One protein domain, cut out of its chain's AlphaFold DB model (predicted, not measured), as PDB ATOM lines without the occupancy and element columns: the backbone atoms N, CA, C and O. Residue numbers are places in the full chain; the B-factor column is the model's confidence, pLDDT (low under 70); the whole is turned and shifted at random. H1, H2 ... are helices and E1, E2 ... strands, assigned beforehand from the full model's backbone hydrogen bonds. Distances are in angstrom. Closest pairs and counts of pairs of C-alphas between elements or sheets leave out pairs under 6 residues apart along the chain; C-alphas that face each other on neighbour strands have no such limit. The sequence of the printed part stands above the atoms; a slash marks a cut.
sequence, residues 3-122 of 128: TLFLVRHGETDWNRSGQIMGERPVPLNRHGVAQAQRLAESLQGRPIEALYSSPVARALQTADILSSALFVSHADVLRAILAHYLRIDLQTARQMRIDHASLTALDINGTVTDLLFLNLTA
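Overview. This is residues 3 to 122 of the 128 residues of the protein "Histidine phosphatase family protein" of Nitrospirae bacterium (UniProt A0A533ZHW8). A twisted sheet of four strands forms a wall, with H4 packed along one face and H3 packed on the other face at E2 and E1; H2 packs beside H3 at a slant and only grazes the sheet. H5 packs on H4, while H1 lies far from the mean of the C-alphas, at the end opposite the turn of the E3-E4 hairpin. The printed part has 120 residues, with five named helices and four named strands in the order E1 H1 H2 H3 E2 H4 H5 E3 E4. The sheet, mixed, runs E2 E1 E3 E4, and the class is mixed, helices and strands. The whole is compact, with a radius of gyration of the C-alphas of 13.8 A and spans of 39 by 35 by 23 A.

Arrangement. Start at E1, residues 3 to 8, an inner strand. Its parallel neighbour is the edge strand E2, residues 71 to 73; look for N 7 and O 71, 2.8 A apart. On its other side is E3, residues 103 to 109, antiparallel to it, with N 4 and O 106 at 2.8 A. E3 forms a hairpin with the edge strand E4, residues 112 to 120, where N 107 and O 114 are 2.9 A apart. The sheet is twisted, its C-alphas lying up to 4.3 A off the best plane. H1, residues 13 to 17, is apart from H2, residues 30 to 43. H2 touches H3, residues 57 to 66, at a steep tilt of 38 degrees, the same way; their closest C-alphas, of Ala 40 and Leu 66, are 4.6 A apart. E1, these three helices and E2 form a strand-helix-strand unit, two parallel neighbour strands with helices between. The closest C-alphas of H3 and E2, of Ala 59 and Ser 73, are 5.7 A apart. H4, residues 75 to 86, lies over E1 and E3 at a height over the sheet of 8.9 A and runs along the strands, at 16 degrees to E1 on the local plane. With H4 on one face and H3 on the other, there are three layers, helices on both faces of a sheet. H4 touches H5, residues 90 to 94, with the closest C-alphas, of Arg 79 and Ala 93, 5.4 A apart. In the five helices every O i to N i+4 pair is within hydrogen-bond range.

Along the chain. Find C-alpha 3 at (102.819, 115.604, 77.871), where E1 begins; it is 16.6 A long. H2 starts at C-alpha 30, (95.373, 100.223, 102.745), and is 20.4 A long; H3 measures 14.2 A and H4 16.0 A. E3 is 19.7 A long, and E4, 21.7 A, ends at C-alpha 120, (94.297, 116.369, 90.562). H1, E2 and H5 are short, at 6.2, 6.4 and 6.0 A.

Size, cuts and confidence. The C-alphas farthest apart, of Ser 17 and Gly 110, are 41.5 A apart. The printed part has no cut; the links H1 to H2 and H2 to H3 are long. The mean pLDDT of the printed part is 93.2, and residue 69 is under 70.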
ATOM      1  N   THR A   3     103.516 115.474  76.594       92.44
ATOM      2  CA  THR A   3     102.819 115.604  77.871       92.44
ATOM      3  C   THR A   3     103.544 114.795  78.940       92.44
ATOM      4  O   THR A   3     103.698 113.581  78.819       92.44
ATOM      5  N   LEU A   4     103.979 115.467  80.005       93.56
ATOM      6  CA  LEU A   4     104.586 114.840  81.171       93.56
ATOM      7  C   LEU A   4     103.555 114.732  82.293       93.56
ATOM      8  O   LEU A   4     103.109 115.741  82.841       93.56
ATOM      9  N   PHE A   5     103.225 113.499  82.665       94.94
ATOM     10  CA  PHE A   5     102.377 113.201  83.814       94.94
ATOM     11  C   PHE A   5     103.226 112.870  85.042       94.94
ATOM     12  O   PHE A   5     104.037 111.942  85.026       94.94
ATOM     13  N   LEU A   6     103.012 113.613  86.121       96.75
ATOM     14  CA  LEU A   6     103.697 113.477  87.398       96.75
ATOM     15  C   LEU A   6     102.721 112.955  88.450       96.75
ATOM     16  O   LEU A   6     101.650 113.532  88.637       96.75
ATOM     17  N   VAL A   7     103.108 111.901  89.164       96.56
ATOM     18  CA  VAL A   7     102.293 111.274  90.208       96.56
ATOM     19  C   VAL A   7     103.061 111.207  91.515       96.56
ATOM     20  O   VAL A   7     104.183 110.700  91.562       96.56
ATOM     21  N   ARG A   8     102.461 111.676  92.611       96.56
ATOM     22  CA  ARG A   8     102.985 111.373  93.949       96.56
ATOM     23  C   ARG A   8     102.485 109.997  94.375       96.56
ATOM     24  O   ARG A   8     101.313 109.692  94.203       96.56
ATOM     25  N   HIS A   9     103.347 109.186  94.985       96.31
ATOM     26  CA  HIS A   9     102.935 107.893  95.543       96.31
ATOM     27  C   HIS A   9     101.726 107.999  96.500       96.31
ATOM     28  O   HIS A   9     101.493 109.041  97.123       96.31
ATOM     29  N   GLY A  10     100.988 106.897  96.657       96.06
ATOM     30  CA  GLY A  10      99.876 106.796  97.606       96.06
ATOM     31  C   GLY A  10     100.300 106.943  99.074       96.06
ATOM     32  O   GLY A  10     101.486 106.920  99.414       96.06
ATOM     33  N   GLU A  11      99.329 107.110  99.969       96.62
ATOM     34  CA  GLU A  11      99.582 107.273 101.402       96.62
ATOM     35  C   GLU A  11     100.276 106.049 102.038       96.62
ATOM     36  O   GLU A  11     100.001 104.891 101.718       96.62
ATOM     37  N   THR A  12     101.167 106.319 102.991       96.62
ATOM     38  CA  THR A  12     101.757 105.330 103.906       96.62
ATOM     39  C   THR A  12     101.351 105.630 105.351       96.62
ATOM     40  O   THR A  12     100.970 106.757 105.682       96.62
ATOM     41  N   ASP A  13     101.510 104.669 106.261       95.31
ATOM     42  CA  ASP A  13     101.245 104.918 107.689       95.31
ATOM     43  C   ASP A  13     102.154 106.008 108.269       95.31
ATOM     44  O   ASP A  13     101.740 106.796 109.121       95.31
ATOM     45  N   TRP A  14     103.372 106.135 107.741       95.00
ATOM     46  CA  TRP A  14     104.312 107.167 108.163       95.00
ATOM     47  C   TRP A  14     103.864 108.553 107.715       95.00
ATOM     48  O   TRP A  14     103.948 109.487 108.509       95.00
ATOM     49  N   ASN A  15     103.291 108.679 106.512       92.88
ATOM     50  CA  ASN A  15     102.649 109.925 106.091       92.88
ATOM     51  C   ASN A  15     101.531 110.324 107.055       92.88
ATOM     52  O   ASN A  15     101.488 111.472 107.491       92.88
ATOM     53  N   ARG A  16     100.666 109.372 107.419       92.06
ATOM     54  CA  ARG A  16      99.534 109.608 108.323       92.06
ATOM     55  C   ARG A  16      99.979 110.027 109.726       92.06
ATOM     56  O   ARG A  16      99.349 110.889 110.326       92.06
ATOM     57  N   SER A  17     101.064 109.443 110.229       93.81
ATOM     58  CA  SER A  17     101.630 109.766 111.548       93.81
ATOM     59  C   SER A  17     102.616 110.948 111.565       93.81
ATOM     60  O   SER A  17     103.152 111.264 112.621       93.81
ATOM     61  N   GLY A  18     102.894 111.583 110.418       89.81
ATOM     62  CA  GLY A  18     103.840 112.705 110.325       89.81
ATOM     63  C   GLY A  18     105.324 112.323 110.439       89.81
ATOM     64  O   GLY A  18     106.153 113.164 110.774       89.81
ATOM     65  N   GLN A  19     105.680 111.067 110.164       92.62
ATOM     66  CA  GLN A  19     107.058 110.577 110.243       92.62
ATOM     67  C   GLN A  19     107.837 110.824 108.943       92.62
ATOM     68  O   GLN A  19     107.326 110.644 107.834       92.62
ATOM     69  N   ILE A  20     109.119 111.172 109.077       87.06
ATOM     70  CA  ILE A  20     110.038 111.346 107.945       87.06
ATOM     71  C   ILE A  20     110.533 109.973 107.479       87.06
ATOM     72  O   ILE A  20     111.195 109.258 108.225       87.06
ATOM     73  N   MET A  21     110.247 109.611 106.226       86.12
ATOM     74  CA  MET A  21     110.643 108.313 105.658       86.12
ATOM     75  C   MET A  21     112.034 108.313 105.015       86.12
ATOM     76  O   MET A  21     112.766 107.336 105.149       86.12
ATOM     77  N   GLY A  22     112.386 109.370 104.272       85.81
ATOM     78  CA  GLY A  22     113.539 109.340 103.365       85.81
ATOM     79  C   GLY A  22     113.450 108.167 102.376       85.81
ATOM     80  O   GLY A  22     112.396 107.920 101.775       85.81
ATOM     81  N   GLU A  23     114.544 107.417 102.259       87.56
ATOM     82  CA  GLU A  23     114.680 106.235 101.393       87.56
ATOM     83  C   GLU A  23     114.171 104.934 102.032       87.56
ATOM     84  O   GLU A  23     114.222 103.875 101.410       87.56
ATOM     85  N   ARG A  24     113.652 104.982 103.269       91.69
ATOM     86  CA  ARG A  24     113.163 103.776 103.950       91.69
ATOM     87  C   ARG A  24     112.067 103.094 103.119       91.69
ATOM     88  O   ARG A  24     111.169 103.787 102.619       91.69
ATOM     89  N   PRO A  25     112.073 101.751 103.032       91.25
ATOM     90  CA  PRO A  25     111.130 100.982 102.224       91.25
ATOM     91  C   PRO A  25     109.772 100.831 102.932       91.25
ATOM     92  O   PRO A  25     109.252  99.731 103.084       91.25
ATOM     93  N   VAL A  26     109.194 101.940 103.399       95.06
ATOM     94  CA  VAL A  26     107.845 101.956 103.977       95.06
ATOM     95  C   VAL A  26     106.838 101.765 102.835       95.06
ATOM     96  O   VAL A  26     106.864 102.569 101.894       95.06
ATOM     97  N   PRO A  27     105.990 100.722 102.878       96.56
ATOM     98  CA  PRO A  27     105.020 100.442 101.827       96.56
ATOM     99  C   PRO A  27     103.798 101.365 101.918       96.56
ATOM    100  O   PRO A  27     103.604 102.083 102.902       96.56
ATOM    101  N   LEU A  28     102.951 101.313 100.891       97.50
ATOM    102  CA  LEU A  28     101.609 101.888 100.929       97.50
ATOM    103  C   LEU A  28     100.786 101.257 102.052       97.50
ATOM    104  O   LEU A  28     100.864 100.052 102.303       97.50
ATOM    105  N   ASN A  29      99.947 102.065 102.695       96.88
ATOM    106  CA  ASN A  29      98.909 101.537 103.571       96.88
ATOM    107  C   ASN A  29      97.654 101.175 102.753       96.88
ATOM    108  O   ASN A  29      97.566 101.434 101.550       96.88
ATOM    109  N   ARG A  30      96.640 100.593 103.410       96.69
ATOM    110  CA  ARG A  30      95.373 100.223 102.745       96.69
ATOM    111  C   ARG A  30      94.710 101.408 102.037       96.69
ATOM    112  O   ARG A  30      94.111 101.231 100.980       96.69
ATOM    113  N   HIS A  31      94.818 102.606 102.613       95.94
ATOM    114  CA  HIS A  31      94.259 103.808 102.012       95.94
ATOM    115  C   HIS A  31      95.025 104.215 100.749       95.94
ATOM    116  O   HIS A  31      94.398 104.447  99.720       95.94
ATOM    117  N   GLY A  32      96.359 104.215 100.794       96.62
ATOM    118  CA  GLY A  32      97.237 104.517  99.669       96.62
ATOM    119  C   GLY A  32      97.079 103.555  98.496       96.62
ATOM    120  O   GLY A  32      97.063 103.996  97.351       96.62
ATOM    121  N   VAL A  33      96.866 102.263  98.765       97.19
ATOM    122  CA  VAL A  33      96.512 101.287  97.719       97.19
ATOM    123  C   VAL A  33      95.194 101.677  97.048       97.19
ATOM    124  O   VAL A  33      95.130 101.784  95.826       97.19
ATOM    125  N   ALA A  34      94.157 101.977  97.837       96.12
ATOM    126  CA  ALA A  34      92.871 102.400  97.293       96.12
ATOM    127  C   ALA A  34      92.964 103.737  96.534       96.12
ATOM    128  O   ALA A  34      92.205 103.960  95.595       96.12
ATOM    129  N   GLN A  35      93.835 104.656  96.955       96.00
ATOM    130  CA  GLN A  35      94.105 105.909  96.244       96.00
ATOM    131  C   GLN A  35      94.718 105.643  94.863       96.00
ATOM    132  O   GLN A  35      94.219 106.161  93.866       96.00
ATOM    133  N   ALA A  36      95.746 104.792  94.796       95.38
ATOM    134  CA  ALA A  36      96.392 104.418  93.541       95.38
ATOM    135  C   ALA A  36      95.420 103.719  92.574       95.38
ATOM    136  O   ALA A  36      95.428 104.022  91.386       95.38
ATOM    137  N   GLN A  37      94.536 102.854  93.081       95.12
ATOM    138  CA  GLN A  37      93.507 102.186  92.272       95.12
ATOM    139  C   GLN A  37      92.527 103.184  91.637       95.12
ATOM    140  O   GLN A  37      92.315 103.142  90.429       95.12
ATOM    141  N   ARG A  38      91.998 104.143  92.413       94.75
ATOM    142  CA  ARG A  38      91.111 105.193  91.871       94.75
ATOM    143  C   ARG A  38      91.814 106.072  90.838       94.75
ATOM    144  O   ARG A  38      91.211 106.459  89.840       94.75
ATOM    145  N   LEU A  39      93.089 106.394  91.065       93.12
ATOM    146  CA  LEU A  39      93.875 107.123  90.074       93.12
ATOM    147  C   LEU A  39      94.037 106.293  88.787       93.12
ATOM    148  O   LEU A  39      93.831 106.839  87.705       93.12
ATOM    149  N   ALA A  40      94.335 104.993  88.892       92.81
ATOM    150  CA  ALA A  40      94.451 104.094  87.741       92.81
ATOM    151  C   ALA A  40      93.163 104.075  86.906       92.81
ATOM    152  O   ALA A  40      93.209 104.232  85.688       92.81
ATOM    153  N   GLU A  41      92.008 103.965  87.567       92.06
ATOM    154  CA  GLU A  41      90.689 104.035  86.929       92.06
ATOM    155  C   GLU A  41      90.497 105.357  86.168       92.06
ATOM    156  O   GLU A  41      90.088 105.351  85.010       92.06
ATOM    157  N   SER A  42      90.870 106.496  86.767       89.38
ATOM    158  CA  SER A  42      90.749 107.821  86.128       89.38
ATOM    159  C   SER A  42      91.666 108.032  84.909       89.38
ATOM    160  O   SER A  42      91.474 108.966  84.122       89.38
ATOM    161  N   LEU A  43      92.689 107.185  84.769       88.25
ATOM    162  CA  LEU A  43      93.665 107.229  83.685       88.25
ATOM    163  C   LEU A  43      93.321 106.283  82.531       88.25
ATOM    164  O   LEU A  43      93.966 106.361  81.482       88.25
ATOM    165  N   GLN A  44      92.312 105.421  82.686       86.31
ATOM    166  CA  GLN A  44      91.918 104.486  81.638       86.31
ATOM    167  C   GLN A  44      91.578 105.207  80.328       86.31
ATOM    168  O   GLN A  44      90.898 106.233  80.304       86.31
ATOM    169  N   GLY A  45      92.078 104.660  79.218       82.50
ATOM    170  CA  GLY A  45      91.861 105.201  77.875       82.50
ATOM    171  C   GLY A  45      92.763 106.379  77.492       82.50
ATOM    172  O   GLY A  45      92.669 106.855  76.362       82.50
ATOM    173  N   ARG A  46      93.659 106.845  78.375       82.19
ATOM    174  CA  ARG A  46      94.676 107.841  78.006       82.19
ATOM    175  C   ARG A  46      95.858 107.152  77.309       82.19
ATOM    176  O   ARG A  46      96.359 106.162  77.838       82.19
ATOM    177  N   PRO A  47      96.332 107.654  76.154       78.94
ATOM    178  CA  PRO A  47      97.530 107.121  75.520       78.94
ATOM    179  C   PRO A  47      98.740 107.526  76.358       78.94
ATOM    180  O   PRO A  47      99.029 108.715  76.492       78.94
ATOM    181  N   ILE A  48      99.428 106.552  76.956       82.62
ATOM    182  CA  ILE A  48     100.665 106.832  77.674       82.62
ATOM    183  C   ILE A  48     101.767 105.841  77.313       82.62
ATOM    184  O   ILE A  48     101.547 104.633  77.278       82.62
ATOM    185  N   GLU A  49     102.945 106.386  77.006       86.81
ATOM    186  CA  GLU A  49     103.986 105.697  76.232       86.81
ATOM    187  C   GLU A  49     105.117 105.100  77.086       86.81
ATOM    188  O   GLU A  49     105.680 104.073  76.717       86.81
ATOM    189  N   ALA A  50     105.462 105.710  78.228       88.69
ATOM    190  CA  ALA A  50     106.517 105.223  79.128       88.69
ATOM    191  C   ALA A  50     106.247 105.479  80.628       88.69
ATOM    192  O   ALA A  50     105.806 106.562  81.015       88.69
ATOM    193  N   LEU A  51     106.515 104.472  81.475       89.12
ATOM    194  CA  LEU A  51     106.395 104.536  82.938       89.12
ATOM    195  C   LEU A  51     107.779 104.649  83.572       89.12
ATOM    196  O   LEU A  51     108.633 103.794  83.352       89.12
ATOM    197  N   TYR A  52     107.965 105.650  84.427       94.88
ATOM    198  CA  TYR A  52     109.138 105.793  85.281       94.88
ATOM    199  C   TYR A  52     108.710 105.875  86.742       94.88
ATOM    200  O   TYR A  52     107.728 106.531  87.084       94.88
ATOM    201  N   SER A  53     109.460 105.238  87.631       95.38
ATOM    202  CA  SER A  53     109.168 105.289  89.061       95.38
ATOM    203  C   SER A  53     110.441 105.451  89.873       95.38
ATOM    204  O   SER A  53     111.496 104.926  89.517       95.38
ATOM    205  N   SER A  54     110.331 106.171  90.987       94.56
ATOM    206  CA  SER A  54     111.314 106.077  92.063       94.56
ATOM    207  C   SER A  54     111.418 104.616  92.531       94.56
ATOM    208  O   SER A  54     110.386 103.972  92.729       94.56
ATOM    209  N   PRO A  55     112.631 104.083  92.775       93.12
ATOM    210  CA  PRO A  55     112.810 102.691  93.192       93.12
ATOM    211  C   PRO A  55     112.338 102.424  94.633       93.12
ATOM    212  O   PRO A  55     112.384 101.292  95.108       93.12
ATOM    213  N   VAL A  56     111.904 103.451  95.368       94.62
ATOM    214  CA  VAL A  56     111.446 103.302  96.752       94.62
ATOM    215  C   VAL A  56     110.081 102.603  96.788       94.62
ATOM    216  O   VAL A  56     109.164 102.987  96.066       94.62
ATOM    217  N   ALA A  57     109.922 101.630  97.693       94.06
ATOM    218  CA  ALA A  57     108.793 100.688  97.746       94.06
ATOM    219  C   ALA A  57     107.399 101.303  97.501       94.06
ATOM    220  O   ALA A  57     106.657 100.821  96.656       94.06
ATOM    221  N   ARG A  58     107.041 102.393  98.191       95.94
ATOM    222  CA  ARG A  58     105.744 103.079  98.014       95.94
ATOM    223  C   ARG A  58     105.508 103.638  96.605       95.94
ATOM    224  O   ARG A  58     104.371 103.643  96.136       95.94
ATOM    225  N   ALA A  59     106.555 104.125  95.939       96.06
ATOM    226  CA  ALA A  59     106.466 104.634  94.573       96.06
ATOM    227  C   ALA A  59     106.372 103.482  93.566       96.06
ATOM    228  O   ALA A  59     105.516 103.536  92.688       96.06
ATOM    229  N   LEU A  60     107.151 102.409  93.754       94.88
ATOM    230  CA  LEU A  60     107.023 101.179  92.963       94.88
ATOM    231  C   LEU A  60     105.625 100.566  93.083       94.88
ATOM    232  O   LEU A  60     104.957 100.398  92.077       94.88
ATOM    233  N   GLN A  61     105.119 100.363  94.302       96.31
ATOM    234  CA  GLN A  61     103.769  99.830  94.515       96.31
ATOM    235  C   GLN A  61     102.684 100.701  93.871       96.31
ATOM    236  O   GLN A  61     101.709 100.184  93.338       96.31
ATOM    237  N   THR A  62     102.843 102.030  93.912       96.50
ATOM    238  CA  THR A  62     101.913 102.936  93.226       96.50
ATOM    239  C   THR A  62     102.002 102.747  91.709       96.50
ATOM    240  O   THR A  62     100.972 102.624  91.057       96.50
ATOM    241  N   ALA A  63     103.211 102.695  91.149       94.50
ATOM    242  CA  ALA A  63     103.439 102.465  89.724       94.50
ATOM    243  C   ALA A  63     102.860 101.126  89.240       94.50
ATOM    244  O   ALA A  63     102.170 101.101  88.222       94.50
ATOM    245  N   ASP A  64     103.076 100.050  90.000       94.50
ATOM    246  CA  ASP A  64     102.567  98.711  89.696       94.50
ATOM    247  C   ASP A  64     101.034  98.701  89.612       94.50
ATOM    248  O   ASP A  64     100.463  98.093  88.709       94.50
ATOM    249  N   ILE A  65     100.359  99.419  90.518       94.69
ATOM    250  CA  ILE A  65      98.894  99.546  90.515       94.69
ATOM    251  C   ILE A  65      98.405 100.364  89.316       94.69
ATOM    252  O   ILE A  65      97.380 100.031  88.725       94.69
ATOM    253  N   LEU A  66      99.103 101.446  88.962       90.50
ATOM    254  CA  LEU A  66      98.686 102.318  87.863       90.50
ATOM    255  C   LEU A  66      98.782 101.606  86.516       90.50
ATOM    256  O   LEU A  66      97.948 101.856  85.644       90.50
ATOM    257  N   SER A  67      99.763 100.711  86.345       78.94
ATOM    258  CA  SER A  67      99.988  99.911  85.125       78.94
ATOM    259  C   SER A  67     100.062 100.733  83.824       78.94
ATOM    260  O   SER A  67      99.996 100.192  82.724       78.94
ATOM    261  N   SER A  68     100.208 102.053  83.957       74.00
ATOM    262  CA  SER A  68     100.109 103.055  82.901       74.00
ATOM    263  C   SER A  68     101.248 104.050  83.043       74.00
ATOM    264  O   SER A  68     101.690 104.380  84.143       74.00
ATOM    265  N   ALA A  69     101.725 104.521  81.904       60.59
ATOM    266  CA  ALA A  69     102.971 105.240  81.762       60.59
ATOM    267  C   ALA A  69     102.967 106.638  82.418       60.59
ATOM    268  O   ALA A  69     102.264 107.535  81.994       60.59
ATOM    269  N   LEU A  70     103.688 106.830  83.520       78.50
ATOM    270  CA  LEU A  70     103.670 108.054  84.336       78.50
ATOM    271  C   LEU A  70     105.034 108.223  85.010       78.50
ATOM    272  O   LEU A  70     105.765 107.246  85.138       78.50
ATOM    273  N   PHE A  71     105.363 109.416  85.505       91.69
ATOM    274  CA  PHE A  71     106.492 109.604  86.419       91.69
ATOM    275  C   PHE A  71     106.005 109.556  87.874       91.69
ATOM    276  O   PHE A  71     105.442 110.528  88.381       91.69
ATOM    277  N   VAL A  72     106.212 108.428  88.556       94.00
ATOM    278  CA  VAL A  72     105.759 108.202  89.937       94.00
ATOM    279  C   VAL A  72     106.888 108.482  90.929       94.00
ATOM    280  O   VAL A  72     107.938 107.841  90.911       94.00
ATOM    281  N   SER A  73     106.698 109.454  91.821       96.44
ATOM    282  CA  SER A  73     107.751 109.904  92.737       96.44
ATOM    283  C   SER A  73     107.200 110.505  94.040       96.44
ATOM    284  O   SER A  73     106.128 110.137  94.528       96.44
ATOM    285  N   HIS A  74     107.974 111.393  94.663       95.56
ATOM    286  CA  HIS A  74     107.708 112.029  95.953       95.56
ATOM    287  C   HIS A  74     107.442 113.530  95.782       95.56
ATOM    288  O   HIS A  74     107.944 114.145  94.846       95.56
ATOM    289  N   ALA A  75     106.705 114.135  96.722       95.25
ATOM    290  CA  ALA A  75     106.261 115.531  96.626       95.25
ATOM    291  C   ALA A  75     107.390 116.524  96.296       95.25
ATOM    292  O   ALA A  75     107.235 117.347  95.400       95.25
ATOM    293  N   ASP A  76     108.533 116.432  96.978       95.00
ATOM    294  CA  ASP A  76     109.629 117.392  96.793       95.00
ATOM    295  C   ASP A  76     110.341 117.237  95.447       95.00
ATOM    296  O   ASP A  76     110.729 118.233  94.840       95.00
ATOM    297  N   VAL A  77     110.433 116.008  94.933       96.12
ATOM    298  CA  VAL A  77     110.952 115.754  93.583       96.12
ATOM    299  C   VAL A  77     110.014 116.366  92.547       96.12
ATOM    300  O   VAL A  77     110.468 117.057  91.638       96.12
ATOM    301  N   LEU A  78     108.701 116.182  92.712       97.06
ATOM    302  CA  LEU A  78     107.724 116.759  91.789       97.06
ATOM    303  C   LEU A  78     107.750 118.290  91.815       97.06
ATOM    304  O   LEU A  78     107.709 118.908  90.758       97.06
ATOM    305  N   ARG A  79     107.903 118.909  92.990       97.81
ATOM    306  CA  ARG A  79     108.079 120.366  93.113       97.81
ATOM    307  C   ARG A  79     109.331 120.861  92.401       97.81
ATOM    308  O   ARG A  79     109.274 121.902  91.757       97.81
ATOM    309  N   ALA A  80     110.442 120.130  92.484       98.06
ATOM    310  CA  ALA A  80     111.663 120.492  91.768       98.06
ATOM    311  C   ALA A  80     111.484 120.404  90.242       98.06
ATOM    312  O   ALA A  80     111.916 121.302  89.521       98.06
ATOM    313  N   ILE A  81     110.794 119.365  89.756       96.88
ATOM    314  CA  ILE A  81     110.443 119.225  88.335       96.88
ATOM    315  C   ILE A  81     109.541 120.385  87.893       96.88
ATOM    316  O   ILE A  81     109.819 121.027  86.881       96.88
ATOM    317  N   LEU A  82     108.499 120.699  88.669       97.50
ATOM    318  CA  LEU A  82     107.596 121.818  88.390       97.50
ATOM    319  C   LEU A  82     108.340 123.154  88.371       97.50
ATOM    320  O   LEU A  82     108.156 123.926  87.438       97.50
ATOM    321  N   ALA A  83     109.223 123.406  89.339       97.94
ATOM    322  CA  ALA A  83     110.043 124.614  89.371       97.94
ATOM    323  C   ALA A  83     110.875 124.774  88.091       97.94
ATOM    324  O   ALA A  83     110.882 125.838  87.472       97.94
ATOM    325  N   HIS A  84     111.526 123.688  87.660       96.62
ATOM    326  CA  HIS A  84     112.353 123.683  86.460       96.62
ATOM    327  C   HIS A  84     111.557 124.030  85.196       96.62
ATOM    328  O   HIS A  84     111.961 124.922  84.444       96.62
ATOM    329  N   TYR A  85     110.445 123.331  84.960       96.69
ATOM    330  CA  TYR A  85     109.675 123.478  83.726       96.69
ATOM    331  C   TYR A  85     108.819 124.749  83.704       96.69
ATOM    332  O   TYR A  85     108.731 125.399  82.667       96.69
ATOM    333  N   LEU A  86     108.262 125.163  84.846       96.12
ATOM    334  CA  LEU A  86     107.462 126.390  84.956       96.12
ATOM    335  C   LEU A  86     108.310 127.659  85.112       96.12
ATOM    336  O   LEU A  86     107.756 128.753  85.169       96.12
ATOM    337  N   ARG A  87     109.643 127.532  85.179       96.12
ATOM    338  CA  ARG A  87     110.585 128.659  85.327       96.12
ATOM    339  C   ARG A  87     110.312 129.517  86.567       96.12
ATOM    340  O   ARG A  87     110.502 130.729  86.543       96.12
ATOM    341  N   ILE A  88     109.912 128.870  87.655       97.00
ATOM    342  CA  ILE A  88     109.738 129.493  88.970       97.00
ATOM    343  C   ILE A  88     110.836 129.019  89.921       97.00
ATOM    344  O   ILE A  88     111.461 127.978  89.717       97.00
ATOM    345  N   ASP A  89     111.072 129.772  90.986       97.81
ATOM    346  CA  ASP A  89     112.029 129.376  92.007       97.81
ATOM    347  C   ASP A  89     111.483 128.248  92.908       97.81
ATOM    348  O   ASP A  89     110.275 128.001  93.014       97.81
ATOM    349  N   LEU A  90     112.394 127.554  93.598       96.62
ATOM    350  CA  LEU A  90     112.031 126.440  94.477       96.62
ATOM    351  C   LEU A  90     111.199 126.872  95.691       96.62
ATOM    352  O   LEU A  90     110.432 126.053  96.193       96.62
ATOM    353  N   GLN A  91     111.321 128.108  96.187       96.31
ATOM    354  CA  GLN A  91     110.506 128.568  97.317       96.31
ATOM    355  C   GLN A  91     109.049 128.733  96.891       96.31
ATOM    356  O   GLN A  91     108.151 128.299  97.613       96.31
ATOM    357  N   THR A  92     108.811 129.269  95.694       97.06
ATOM    358  CA  THR A  92     107.476 129.320  95.086       97.06
ATOM    359  C   THR A  92     106.915 127.911  94.884       97.06
ATOM    360  O   THR A  92     105.804 127.615  95.322       97.06
ATOM    361  N   ALA A  93     107.699 126.984  94.322       97.12
ATOM    362  CA  ALA A  93     107.246 125.604  94.125       97.12
ATOM    363  C   ALA A  93     106.962 124.852  95.443       97.12
ATOM    364  O   ALA A  93     106.077 123.998  95.497       97.12
ATOM    365  N   ARG A  94     107.659 125.168  96.543       95.81
ATOM    366  CA  ARG A  94     107.409 124.562  97.869       95.81
ATOM    367  C   ARG A  94     106.043 124.908  98.455       95.81
ATOM    368  O   ARG A  94     105.532 124.126  99.255       95.81
ATOM    369  N   GLN A  95     105.450 126.024  98.042       95.44
ATOM    370  CA  GLN A  95     104.097 126.417  98.444       95.44
ATOM    371  C   GLN A  95     103.020 125.598  97.718       95.44
ATOM    372  O   GLN A  95     101.871 125.566  98.152       95.44
ATOM    373  N   MET A  96     103.382 124.892  96.640       95.62
ATOM    374  CA  MET A  96     102.454 124.031  95.918       95.62
ATOM    375  C   MET A  96     102.128 122.778  96.727       95.62
ATOM    376  O   MET A  96     103.008 122.064  97.241       95.62
ATOM    377  N   ARG A  97     100.832 122.477  96.785       94.56
ATOM    378  CA  ARG A  97     100.326 121.238  97.358       94.56
ATOM    379  C   ARG A  97     100.424 120.113  96.334       94.56
ATOM    380  O   ARG A  97     100.072 120.297  95.175       94.56
ATOM    381  N   ILE A  98     100.918 118.964  96.781       95.44
ATOM    382  CA  ILE A  98     101.052 117.742  95.987       95.44
ATOM    383  C   ILE A  98     100.585 116.592  96.881       95.44
ATOM    384  O   ILE A  98     101.352 116.120  97.715       95.44
ATOM    385  N   ASP A  99      99.328 116.195  96.770       95.50
ATOM    386  CA  ASP A  99      98.649 115.189  97.588       95.50
ATOM    387  C   ASP A  99      99.018 113.755  97.181       95.50
ATOM    388  O   ASP A  99      99.612 113.507  96.134       95.50
ATOM    389  N   HIS A 100      98.735 112.783  98.047       95.00
ATOM    390  CA  HIS A 100      99.021 111.374  97.762       95.00
ATOM    391  C   HIS A 100      98.174 110.859  96.598       95.00
ATOM    392  O   HIS A 100      96.988 111.166  96.525       95.00
ATOM    393  N   ALA A 101      98.786 110.063  95.716       95.38
ATOM    394  CA  ALA A 101      98.179 109.613  94.460       95.38
ATOM    395  C   ALA A 101      97.518 110.750  93.659       95.38
ATOM    396  O   ALA A 101      96.499 110.538  93.001       95.38
ATOM    397  N   SER A 102      98.075 111.961  93.730       95.31
ATOM    398  CA  SER A 102      97.638 113.056  92.876       95.31
ATOM    399  C   SER A 102      98.418 113.070  91.570       95.31
ATOM    400  O   SER A 102      99.579 112.658  91.511       95.31
ATOM    401  N   LEU A 103      97.756 113.554  90.525       94.88
ATOM    402  CA  LEU A 103      98.263 113.684  89.173       94.88
ATOM    403  C   LEU A 103      98.466 115.162  88.840       94.88
ATOM    404  O   LEU A 103      97.607 116.006  89.085       94.88
ATOM    405  N   THR A 104      99.603 115.477  88.243       96.31
ATOM    406  CA  THR A 104      99.912 116.793  87.676       96.31
ATOM    407  C   THR A 104     100.361 116.593  86.239       96.31
ATOM    408  O   THR A 104     101.098 115.647  85.971       96.31
ATOM    409  N   ALA A 105      99.922 117.447  85.317       95.25
ATOM    410  CA  ALA A 105     100.298 117.338  83.912       95.25
ATOM    411  C   ALA A 105     100.878 118.642  83.381       95.25
ATOM    412  O   ALA A 105     100.314 119.721  83.578       95.25
ATOM    413  N   LEU A 106     101.993 118.500  82.676       96.12
ATOM    414  CA  LEU A 106     102.664 119.561  81.942       96.12
ATOM    415  C   LEU A 106     102.613 119.226  80.457       96.12
ATOM    416  O   LEU A 106     102.925 118.093  80.089       96.12
ATOM    417  N   ASP A 107     102.277 120.196  79.618       95.62
ATOM    418  CA  ASP A 107     102.541 120.097  78.187       95.62
ATOM    419  C   ASP A 107     103.797 120.891  77.842       95.62
ATOM    420  O   ASP A 107     103.900 122.078  78.150       95.62
ATOM    421  N   ILE A 108     104.784 120.215  77.258       94.69
ATOM    422  CA  ILE A 108     106.109 120.777  77.008       94.69
ATOM    423  C   ILE A 108     106.287 120.970  75.502       94.69
ATOM    424  O   ILE A 108     106.342 120.015  74.716       94.69
ATOM    425  N   ASN A 109     106.421 122.236  75.109       94.06
ATOM    426  CA  ASN A 109     106.528 122.702  73.731       94.06
ATOM    427  C   ASN A 109     107.804 123.533  73.552       94.06
ATOM    428  O   ASN A 109     107.794 124.762  73.503       94.06
ATOM    429  N   GLY A 110     108.940 122.833  73.474       89.62
ATOM    430  CA  GLY A 110     110.255 123.465  73.386       89.62
ATOM    431  C   GLY A 110     110.588 124.207  74.678       89.62
ATOM    432  O   GLY A 110     110.822 123.584  75.709       89.62
ATOM    433  N   THR A 111     110.623 125.539  74.628       88.69
ATOM    434  CA  THR A 111     110.891 126.385  75.804       88.69
ATOM    435  C   THR A 111     109.633 126.789  76.566       88.69
ATOM    436  O   THR A 111     109.753 127.295  77.680       88.69
ATOM    437  N   VAL A 112     108.452 126.601  75.974       93.62
ATOM    438  CA  VAL A 112     107.163 126.919  76.594       93.62
ATOM    439  C   VAL A 112     106.639 125.670  77.293       93.62
ATOM    440  O   VAL A 112     106.716 124.570  76.746       93.62
ATOM    441  N   THR A 113     106.148 125.829  78.519       96.88
ATOM    442  CA  THR A 113     105.467 124.763  79.257       96.88
ATOM    443  C   THR A 113     104.124 125.268  79.749       96.88
ATOM    444  O   THR A 113     104.073 126.272  80.458       96.88
ATOM    445  N   ASP A 114     103.067 124.530  79.431       97.06
ATOM    446  CA  ASP A 114     101.723 124.772  79.935       97.06
ATOM    447  C   ASP A 114     101.428 123.820  81.099       97.06
ATOM    448  O   ASP A 114     101.535 122.597  80.978       97.06
ATOM    449  N   LEU A 115     101.045 124.372  82.252       97.06
ATOM    450  CA  LEU A 115     100.515 123.586  83.364       97.06
ATOM    451  C   LEU A 115      99.043 123.282  83.085       97.06
ATOM    452  O   LEU A 115      98.183 124.131  83.306       97.06
ATOM    453  N   LEU A 116      98.754 122.070  82.612       95.75
ATOM    454  CA  LEU A 116      97.390 121.676  82.252       95.75
ATOM    455  C   LEU A 116      96.508 121.527  83.493       95.75
ATOM    456  O   LEU A 116      95.359 121.960  83.513       95.75
ATOM    457  N   PHE A 117      97.051 120.894  84.530       95.12
ATOM    458  CA  PHE A 117      96.427 120.788  85.843       95.12
ATOM    459  C   PHE A 117      97.471 120.426  86.897       95.12
ATOM    460  O   PHE A 117      98.448 119.728  86.618       95.12
ATOM    461  N   LEU A 118      97.227 120.874  88.126       96.38
ATOM    462  CA  LEU A 118      98.058 120.620  89.295       96.38
ATOM    463  C   LEU A 118      97.253 119.843  90.327       96.38
ATOM    464  O   LEU A 118      96.138 120.236  90.662       96.38
ATOM    465  N   ASN A 119      97.865 118.797  90.878       95.69
ATOM    466  CA  ASN A 119      97.368 118.118  92.068       95.69
ATOM    467  C   ASN A 119      95.929 117.567  91.947       95.69
ATOM    468  O   ASN A 119      95.137 117.627  92.887       95.69
ATOM    469  N   LEU A 120      95.584 117.015  90.784       94.12
ATOM    470  CA  LEU A 120      94.297 116.369  90.562       94.12
ATOM    471  C   LEU A 120      94.247 115.044  91.329       94.12
ATOM    472  O   LEU A 120      95.096 114.180  91.125       94.12
ATOM    473  N   THR A 121      93.248 114.863  92.189       90.44
ATOM    474  CA  THR A 121      93.063 113.636  92.974       90.44
ATOM    475  C   THR A 121      91.707 113.000  92.687       90.44
ATOM    476  O   THR A 121      90.691 113.687  92.597       90.44
ATOM    477  N   ALA A 122      91.690 111.672  92.569       83.75
ATOM    478  CA  ALA A 122      90.462 110.876  92.543       83.75
ATOM    479  C   ALA A 122      89.971 110.523  93.964       83.75
ATOM    480  O   ALA A 122      88.962 109.840  94.144       83.75
TER     481      ALA A 122